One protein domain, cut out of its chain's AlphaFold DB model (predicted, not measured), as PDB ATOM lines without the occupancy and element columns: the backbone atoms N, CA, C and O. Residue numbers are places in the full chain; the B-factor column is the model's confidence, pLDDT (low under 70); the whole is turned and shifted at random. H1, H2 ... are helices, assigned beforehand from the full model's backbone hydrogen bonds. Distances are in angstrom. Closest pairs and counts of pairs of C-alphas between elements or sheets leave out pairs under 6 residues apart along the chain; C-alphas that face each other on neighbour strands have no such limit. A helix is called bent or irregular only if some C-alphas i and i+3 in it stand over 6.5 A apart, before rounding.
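What this domain is: This is residues 22 to 73 of the 112 residues of an uncharacterized protein of Acetobacter pasteurianus subsp. Pasteurianus (UniProt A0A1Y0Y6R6). A short helical hairpin, H2 and H3, makes one part of the model, and the longer helix H1 lies toward the other end of the long axis, met only by the last residues of H3. H1 runs from one end of the model to a tight turn, H2 leads on away from it, and H3 folds back beside H2 until its residues 71 to 72 reach H1. The printed part has 52 residues with three named helices, in the order H1, H2, H3 along the chain, and no named strand; the class is all helix. The whole is only just compact, close to loose, with a radius of gyration of the C-alphas of 11.7 A. It is elongated, with spans of 37 by 20 by 14 A.

How they stand to each other: The longest helix is H1, residues 22 to 37. H3, residues 59 to 72, touches H1, with 5 pairs of C-alphas within 8 A. The closest C-alphas of the two are those of Ser 29 and Ile 72, 5.1 A apart. H1 touches H3 with residues 29 to 33 alone, and H3 touches H1 with residues 71 to 72 alone. H1 and H3 run opposite ways at a steep tilt of 39 degrees, and their centres are 15.6 A apart. H2, residues 43 to 51, also touches H3, with 16 pairs of C-alphas within 8 A. The closest C-alphas of these two are those of Pro 43 and Ala 65, 4.3 A apart. H2 and H3 run opposite ways at a steep tilt of 41 degrees, with their centres 9.7 A apart. They form a helical hairpin, two helices that follow each other in the chain and run opposite ways. H1 and H2 follow each other in the chain but are apart. In H1 and H2 every backbone O of residue i is within hydrogen-bond range of N of residue i+4 for each pair inside the helix, while in H3 this holds for 8 of 10 pairs.

Where its parts are: H1 begins at Lys 22, with its C-alpha at (-38.566, 34.739, 4.267), and ends at Ala 37, with its C-alpha at (-38.805, 14.633, -4.702). It has 16 residues and is 22.0 A long from first to last C-alpha. H2, from Pro 43 to Met 51, has 9 residues and measures 12.4 A from first to last C-alpha; C-alpha 43 is at (-29.337, 17.276, -3.107). H3, from Glu 59 to Ile 72, has 14 residues and measures 19.4 A, ending with C-alpha 72 at (-33.279, 23.564, -0.827). H3 is irregular: C-alphas 67 and 70 are 7.1 A apart, where about 5 A is found in a regular helix, and its line is a rough one. The printed part ends one residue later, at His 73.

The domain as a whole: The two C-alphas farthest apart in the domain are those of Val 23, in H1, and Thr 55, in the link from H2 to H3, at 37.6 A. The C-alphas of the first and last printed residues, Lys 22 and His 73, are 14.3 A apart. The link from H1 to H2 is tight, with 5 residues between the helices. The link from H2 to H3 is short but not tight, with 7 residues, and no link is long. The printed part runs from residue 22 to residue 73 and has no cut. The mean pLDDT of the printed part is 78.5. Residues 22 to 40, 19 in number, are under 70; the mean is 62 for H1 and 89 for each of H2 and H3.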
ATOM      1  N   LYS A  22     -38.564  36.071   3.629       61.03
ATOM      2  CA  LYS A  22     -38.566  34.739   4.267       61.03
ATOM      3  C   LYS A  22     -39.725  33.875   3.777       61.03
ATOM      4  O   LYS A  22     -39.558  32.669   3.601       61.03
ATOM      5  N   VAL A  23     -40.896  34.475   3.563       63.38
ATOM      6  CA  VAL A  23     -42.085  33.762   3.075       63.38
ATOM      7  C   VAL A  23     -41.885  33.305   1.629       63.38
ATOM      8  O   VAL A  23     -42.173  32.151   1.302       63.38
ATOM      9  N   VAL A  24     -41.354  34.182   0.775       59.94
ATOM     10  CA  VAL A  24     -41.045  33.894  -0.630       59.94
ATOM     11  C   VAL A  24     -39.942  32.847  -0.726       59.94
ATOM     12  O   VAL A  24     -40.145  31.843  -1.405       59.94
ATOM     13  N   GLY A  25     -38.841  33.005   0.017       61.22
ATOM     14  CA  GLY A  25     -37.753  32.025   0.060       61.22
ATOM     15  C   GLY A  25     -38.258  30.632   0.436       61.22
ATOM     16  O   GLY A  25     -38.057  29.680  -0.310       61.22
ATOM     17  N   ARG A  26     -39.045  30.520   1.516       63.72
ATOM     18  CA  ARG A  26     -39.617  29.235   1.947       63.72
ATOM     19  C   ARG A  26     -40.552  28.620   0.897       63.72
ATOM     20  O   ARG A  26     -40.506  27.411   0.696       63.72
ATOM     21  N   LYS A  27     -41.369  29.432   0.213       59.62
ATOM     22  CA  LYS A  27     -42.278  28.973  -0.860       59.62
ATOM     23  C   LYS A  27     -41.555  28.567  -2.144       59.62
ATOM     24  O   LYS A  27     -42.085  27.750  -2.897       59.62
ATOM     25  N   VAL A  28     -40.433  29.204  -2.471       61.06
ATOM     26  CA  VAL A  28     -39.627  28.855  -3.649       61.06
ATOM     27  C   VAL A  28     -38.863  27.569  -3.363       61.06
ATOM     28  O   VAL A  28     -38.995  26.622  -4.133       61.06
ATOM     29  N   SER A  29     -38.199  27.475  -2.206       60.75
ATOM     30  CA  SER A  29     -37.533  26.248  -1.760       60.75
ATOM     31  C   SER A  29     -38.501  25.067  -1.690       60.75
ATOM     32  O   SER A  29     -38.183  23.998  -2.199       60.75
ATOM     33  N   SER A  30     -39.717  25.252  -1.160       63.44
ATOM     34  CA  SER A  30     -40.709  24.169  -1.097       63.44
ATOM     35  C   SER A  30     -41.201  23.719  -2.476       63.44
ATOM     36  O   SER A  30     -41.445  22.536  -2.682       63.44
ATOM     37  N   ARG A  31     -41.346  24.643  -3.439       62.97
ATOM     38  CA  ARG A  31     -41.757  24.316  -4.816       62.97
ATOM     39  C   ARG A  31     -40.669  23.572  -5.580       62.97
ATOM     40  O   ARG A  31     -40.979  22.645  -6.321       62.97
ATOM     41  N   VAL A  32     -39.415  23.981  -5.406       61.38
ATOM     42  CA  VAL A  32     -38.262  23.314  -6.020       61.38
ATOM     43  C   VAL A  32     -38.071  21.927  -5.404       61.38
ATOM     44  O   VAL A  32     -37.973  20.954  -6.142       61.38
ATOM     45  N   ALA A  33     -38.147  21.811  -4.075       61.84
ATOM     46  CA  ALA A  33     -38.080  20.527  -3.380       61.84
ATOM     47  C   ALA A  33     -39.192  19.557  -3.819       61.84
ATOM     48  O   ALA A  33     -38.904  18.399  -4.097       61.84
ATOM     49  N   GLY A  34     -40.438  20.031  -3.955       62.22
ATOM     50  CA  GLY A  34     -41.564  19.192  -4.385       62.22
ATOM     51  C   GLY A  34     -41.408  18.620  -5.796       62.22
ATOM     52  O   GLY A  34     -41.770  17.478  -6.027       62.22
ATOM     53  N   LYS A  35     -40.817  19.377  -6.731       64.12
ATOM     54  CA  LYS A  35     -40.553  18.888  -8.098       64.12
ATOM     55  C   LYS A  35     -39.380  17.907  -8.180       64.12
ATOM     56  O   LYS A  35     -39.319  17.122  -9.117       64.12
ATOM     57  N   LEU A  36     -38.443  17.982  -7.235       60.12
ATOM     58  CA  LEU A  36     -37.246  17.136  -7.198       60.12
ATOM     59  C   LEU A  36     -37.466  15.823  -6.421       60.12
ATOM     60  O   LEU A  36     -36.717  14.863  -6.625       60.12
ATOM     61  N   ALA A  37     -38.485  15.778  -5.556       57.38
ATOM     62  CA  ALA A  37     -38.805  14.633  -4.702       57.38
ATOM     63  C   ALA A  37     -39.214  13.372  -5.487       57.38
ATOM     64  O   ALA A  37     -38.841  12.271  -5.098       57.38
ATOM     65  N   ASP A  38     -39.901  13.516  -6.624       55.97
ATOM     66  CA  ASP A  38     -40.360  12.363  -7.416       55.97
ATOM     67  C   ASP A  38     -39.225  11.654  -8.185       55.97
ATOM     68  O   ASP A  38     -39.403  10.536  -8.665       55.97
ATOM     69  N   ALA A  39     -38.039  12.268  -8.293       59.94
ATOM     70  CA  ALA A  39     -36.960  11.798  -9.167       59.94
ATOM     71  C   ALA A  39     -35.676  11.345  -8.440       59.94
ATOM     72  O   ALA A  39     -34.639  11.196  -9.086       59.94
ATOM     73  N   ARG A  40     -35.699  11.152  -7.109       63.97
ATOM     74  CA  ARG A  40     -34.476  10.976  -6.284       63.97
ATOM     75  C   ARG A  40     -33.397  12.029  -6.588       63.97
ATOM     76  O   ARG A  40     -32.201  11.732  -6.645       63.97
ATOM     77  N   SER A  41     -33.844  13.240  -6.906       73.31
ATOM     78  CA  SER A  41     -33.007  14.314  -7.449       73.31
ATOM     79  C   SER A  41     -32.740  15.410  -6.428       73.31
ATOM     80  O   SER A  41     -32.144  16.440  -6.748       73.31
ATOM     81  N   THR A  42     -33.181  15.209  -5.182       85.31
ATOM     82  CA  THR A  42     -32.865  16.160  -4.129       85.31
ATOM     83  C   THR A  42     -31.365  16.111  -3.828       85.31
ATOM     84  O   THR A  42     -30.757  15.035  -3.870       85.31
ATOM     85  N   PRO A  43     -30.740  17.254  -3.496       88.00
ATOM     86  CA  PRO A  43     -29.337  17.276  -3.107       88.00
ATOM     87  C   PRO A  43     -28.969  16.241  -2.040       88.00
ATOM     88  O   PRO A  43     -27.923  15.606  -2.142       88.00
ATOM     89  N   LEU A  44     -29.834  16.042  -1.036       85.38
ATOM     90  CA  LEU A  44     -29.607  15.060   0.026       85.38
ATOM     91  C   LEU A  44     -29.560  13.621  -0.506       85.38
ATOM     92  O   LEU A  44     -28.689  12.860  -0.099       85.38
ATOM     93  N   GLU A  45     -30.453  13.250  -1.423       86.75
ATOM     94  CA  GLU A  45     -30.474  11.908  -2.019       86.75
ATOM     95  C   GLU A  45     -29.263  11.658  -2.916       86.75
ATOM     96  O   GLU A  45     -28.688  10.573  -2.866       86.75
ATOM     97  N   ILE A  46     -28.843  12.657  -3.700       89.44
ATOM     98  CA  ILE A  46     -27.625  12.567  -4.520       89.44
ATOM     99  C   ILE A  46     -26.413  12.323  -3.614       89.44
ATOM    100  O   ILE A  46     -25.647  11.391  -3.851       89.44
ATOM    101  N   MET A  47     -26.274  13.107  -2.538       89.69
ATOM    102  CA  MET A  47     -25.196  12.923  -1.564       89.69
ATOM    103  C   MET A  47     -25.277  11.553  -0.867       89.69
ATOM    104  O   MET A  47     -24.258  10.881  -0.730       89.69
ATOM    105  N   ALA A  48     -26.473  11.088  -0.490       89.75
ATOM    106  CA  ALA A  48     -26.665   9.779   0.142       89.75
ATOM    107  C   ALA A  48     -26.316   8.605  -0.790       89.75
ATOM    108  O   ALA A  48     -25.746   7.613  -0.342       89.75
ATOM    109  N   ARG A  49     -26.615   8.716  -2.092       90.62
ATOM    110  CA  ARG A  49     -26.235   7.713  -3.101       90.62
ATOM    111  C   ARG A  49     -24.720   7.605  -3.244       90.62
ATOM    112  O   ARG A  49     -24.195   6.497  -3.201       90.62
ATOM    113  N   VAL A  50     -24.024   8.740  -3.329       92.88
ATOM    114  CA  VAL A  50     -22.550   8.770  -3.355       92.88
ATOM    115  C   VAL A  50     -21.977   8.115  -2.097       92.88
ATOM    116  O   VAL A  50     -21.084   7.278  -2.196       92.88
ATOM    117  N   MET A  51     -22.536   8.413  -0.919       91.19
ATOM    118  CA  MET A  51     -22.122   7.779   0.341       91.19
ATOM    119  C   MET A  51     -22.355   6.261   0.366       91.19
ATOM    120  O   MET A  51     -21.584   5.540   0.992       91.19
ATOM    121  N   ALA A  52     -23.389   5.768  -0.318       92.94
ATOM    122  CA  ALA A  52     -23.655   4.339  -0.476       92.94
ATOM    123  C   ALA A  52     -22.744   3.654  -1.520       92.94
ATOM    124  O   ALA A  52     -22.876   2.452  -1.739       92.94
ATOM    125  N   GLY A  53     -21.833   4.395  -2.163       92.31
ATOM    126  CA  GLY A  53     -20.916   3.879  -3.181       92.31
ATOM    127  C   GLY A  53     -21.496   3.841  -4.598       92.31
ATOM    128  O   GLY A  53     -20.971   3.127  -5.448       92.31
ATOM    129  N   ASP A  54     -22.575   4.581  -4.874       90.75
ATOM    130  CA  ASP A  54     -23.157   4.668  -6.215       90.75
ATOM    131  C   ASP A  54     -22.257   5.480  -7.162       90.75
ATOM    132  O   ASP A  54     -22.199   6.708  -7.099       90.75
ATOM    133  N   THR A  55     -21.587   4.786  -8.082       92.25
ATOM    134  CA  THR A  55     -20.677   5.387  -9.068       92.25
ATOM    135  C   THR A  55     -21.390   5.992 -10.280       92.25
ATOM    136  O   THR A  55     -20.730   6.545 -11.157       92.25
ATOM    137  N   SER A  56     -22.721   5.878 -10.382       91.62
ATOM    138  CA  SER A  56     -23.486   6.519 -11.464       91.62
ATOM    139  C   SER A  56     -23.631   8.028 -11.268       91.62
ATOM    140  O   SER A  56     -23.929   8.751 -12.221       91.62
ATOM    141  N   VAL A  57     -23.418   8.510 -10.040       89.06
ATOM    142  CA  VAL A  57     -23.413   9.935  -9.730       89.06
ATOM    143  C   VAL A  57     -22.072  10.519 -10.149       89.06
ATOM    144  O   VAL A  57     -21.016  10.140  -9.649       89.06
ATOM    145  N   THR A  58     -22.123  11.461 -11.078       93.06
ATOM    146  CA  THR A  58     -20.933  12.171 -11.555       93.06
ATOM    147  C   THR A  58     -20.457  13.212 -10.541       93.06
ATOM    148  O   THR A  58     -21.256  13.774  -9.789       93.06
ATOM    149  N   GLU A  59     -19.172  13.561 -10.599       92.94
ATOM    150  CA  GLU A  59     -18.589  14.628  -9.770       92.94
ATOM    151  C   GLU A  59     -19.339  15.961  -9.930       92.94
ATOM    152  O   GLU A  59     -19.643  16.651  -8.961       92.94
ATOM    153  N   MET A  60     -19.739  16.291 -11.162       93.25
ATOM    154  CA  MET A  60     -20.510  17.501 -11.449       93.25
ATOM    155  C   MET A  60     -21.883  17.496 -10.759       93.25
ATOM    156  O   MET A  60     -22.335  18.535 -10.278       93.25
ATOM    157  N   GLN A  61     -22.553  16.343 -10.692       90.31
ATOM    158  CA  GLN A  61     -23.830  16.212  -9.984       90.31
ATOM    159  C   GLN A  61     -23.646  16.344  -8.471       90.31
ATOM    160  O   GLN A  61     -24.480  16.968  -7.812       90.31
ATOM    161  N   PHE A  62     -22.560  15.796  -7.930       92.62
ATOM    162  CA  PHE A  62     -22.237  15.919  -6.515       92.62
ATOM    163  C   PHE A  62     -21.928  17.373  -6.121       92.62
ATOM    164  O   PHE A  62     -22.518  17.887  -5.167       92.62
ATOM    165  N   GLU A  63     -21.104  18.082  -6.896       94.31
ATOM    166  CA  GLU A  63     -20.797  19.497  -6.646       94.31
ATOM    167  C   GLU A  63     -22.032  20.399  -6.813       94.31
ATOM    168  O   GLU A  63     -22.278  21.282  -5.985       94.31
ATOM    169  N   ALA A  64     -22.883  20.134  -7.810       90.38
ATOM    170  CA  ALA A  64     -24.154  20.842  -7.961       90.38
ATOM    171  C   ALA A  64     -25.088  20.616  -6.757       90.38
ATOM    172  O   ALA A  64     -25.684  21.567  -6.244       90.38
ATOM    173  N   ALA A  65     -25.191  19.377  -6.265       89.56
ATOM    174  CA  ALA A  65     -25.978  19.046  -5.079       89.56
ATOM    175  C   ALA A  65     -25.449  19.773  -3.832       89.56
ATOM    176  O   ALA A  65     -26.210  20.435  -3.123       89.56
ATOM    177  N   LYS A  66     -24.139  19.723  -3.598       89.94
ATOM    178  CA  LYS A  66     -23.465  20.407  -2.488       89.94
ATOM    179  C   LYS A  66     -23.711  21.918  -2.498       89.94
ATOM    180  O   LYS A  66     -24.035  22.487  -1.455       89.94
ATOM    181  N   ALA A  67     -23.631  22.558  -3.665       90.88
ATOM    182  CA  ALA A  67     -23.911  23.986  -3.819       90.88
ATOM    183  C   ALA A  67     -25.395  24.332  -3.590       90.88
ATOM    184  O   ALA A  67     -25.713  25.373  -3.011       90.88
ATOM    185  N   ALA A  68     -26.315  23.459  -4.011       87.06
ATOM    186  CA  ALA A  68     -27.755  23.678  -3.885       87.06
ATOM    187  C   ALA A  68     -28.313  23.373  -2.479       87.06
ATOM    188  O   ALA A  68     -29.327  23.956  -2.075       87.06
ATOM    189  N   ALA A  69     -27.664  22.490  -1.713       86.00
ATOM    190  CA  ALA A  69     -28.145  22.006  -0.417       86.00
ATOM    191  C   ALA A  69     -28.576  23.111   0.578       86.00
ATOM    192  O   ALA A  69     -29.659  22.963   1.152       86.00
ATOM    193  N   PRO A  70     -27.846  24.237   0.759       83.31
ATOM    194  CA  PRO A  70     -28.216  25.289   1.716       83.31
ATOM    195  C   PRO A  70     -29.532  26.015   1.406       83.31
ATOM    196  O   PRO A  70     -30.112  26.629   2.300       83.31
ATOM    197  N   TYR A  71     -29.977  25.988   0.149       80.81
ATOM    198  CA  TYR A  71     -31.155  26.724  -0.315       80.81
ATOM    199  C   TYR A  71     -32.393  25.838  -0.447       80.81
ATOM    200  O   TYR A  71     -33.519  26.337  -0.400       80.81
ATOM    201  N   ILE A  72     -32.196  24.531  -0.619       78.31
ATOM    202  CA  ILE A  72     -33.279  23.564  -0.827       78.31
ATOM    203  C   ILE A  72     -33.640  22.864   0.484       78.31
ATOM    204  O   ILE A  72     -34.825  22.704   0.781       78.31
ATOM    205  N   HIS A  73     -32.644  22.495   1.296       71.38
ATOM    206  CA  HIS A  73     -32.859  21.772   2.545       71.38
ATOM    207  C   HIS A  73     -32.590  22.668   3.761       71.38
ATOM    208  O   HIS A  73     -31.533  23.299   3.841       71.38
TER     209      HIS A  73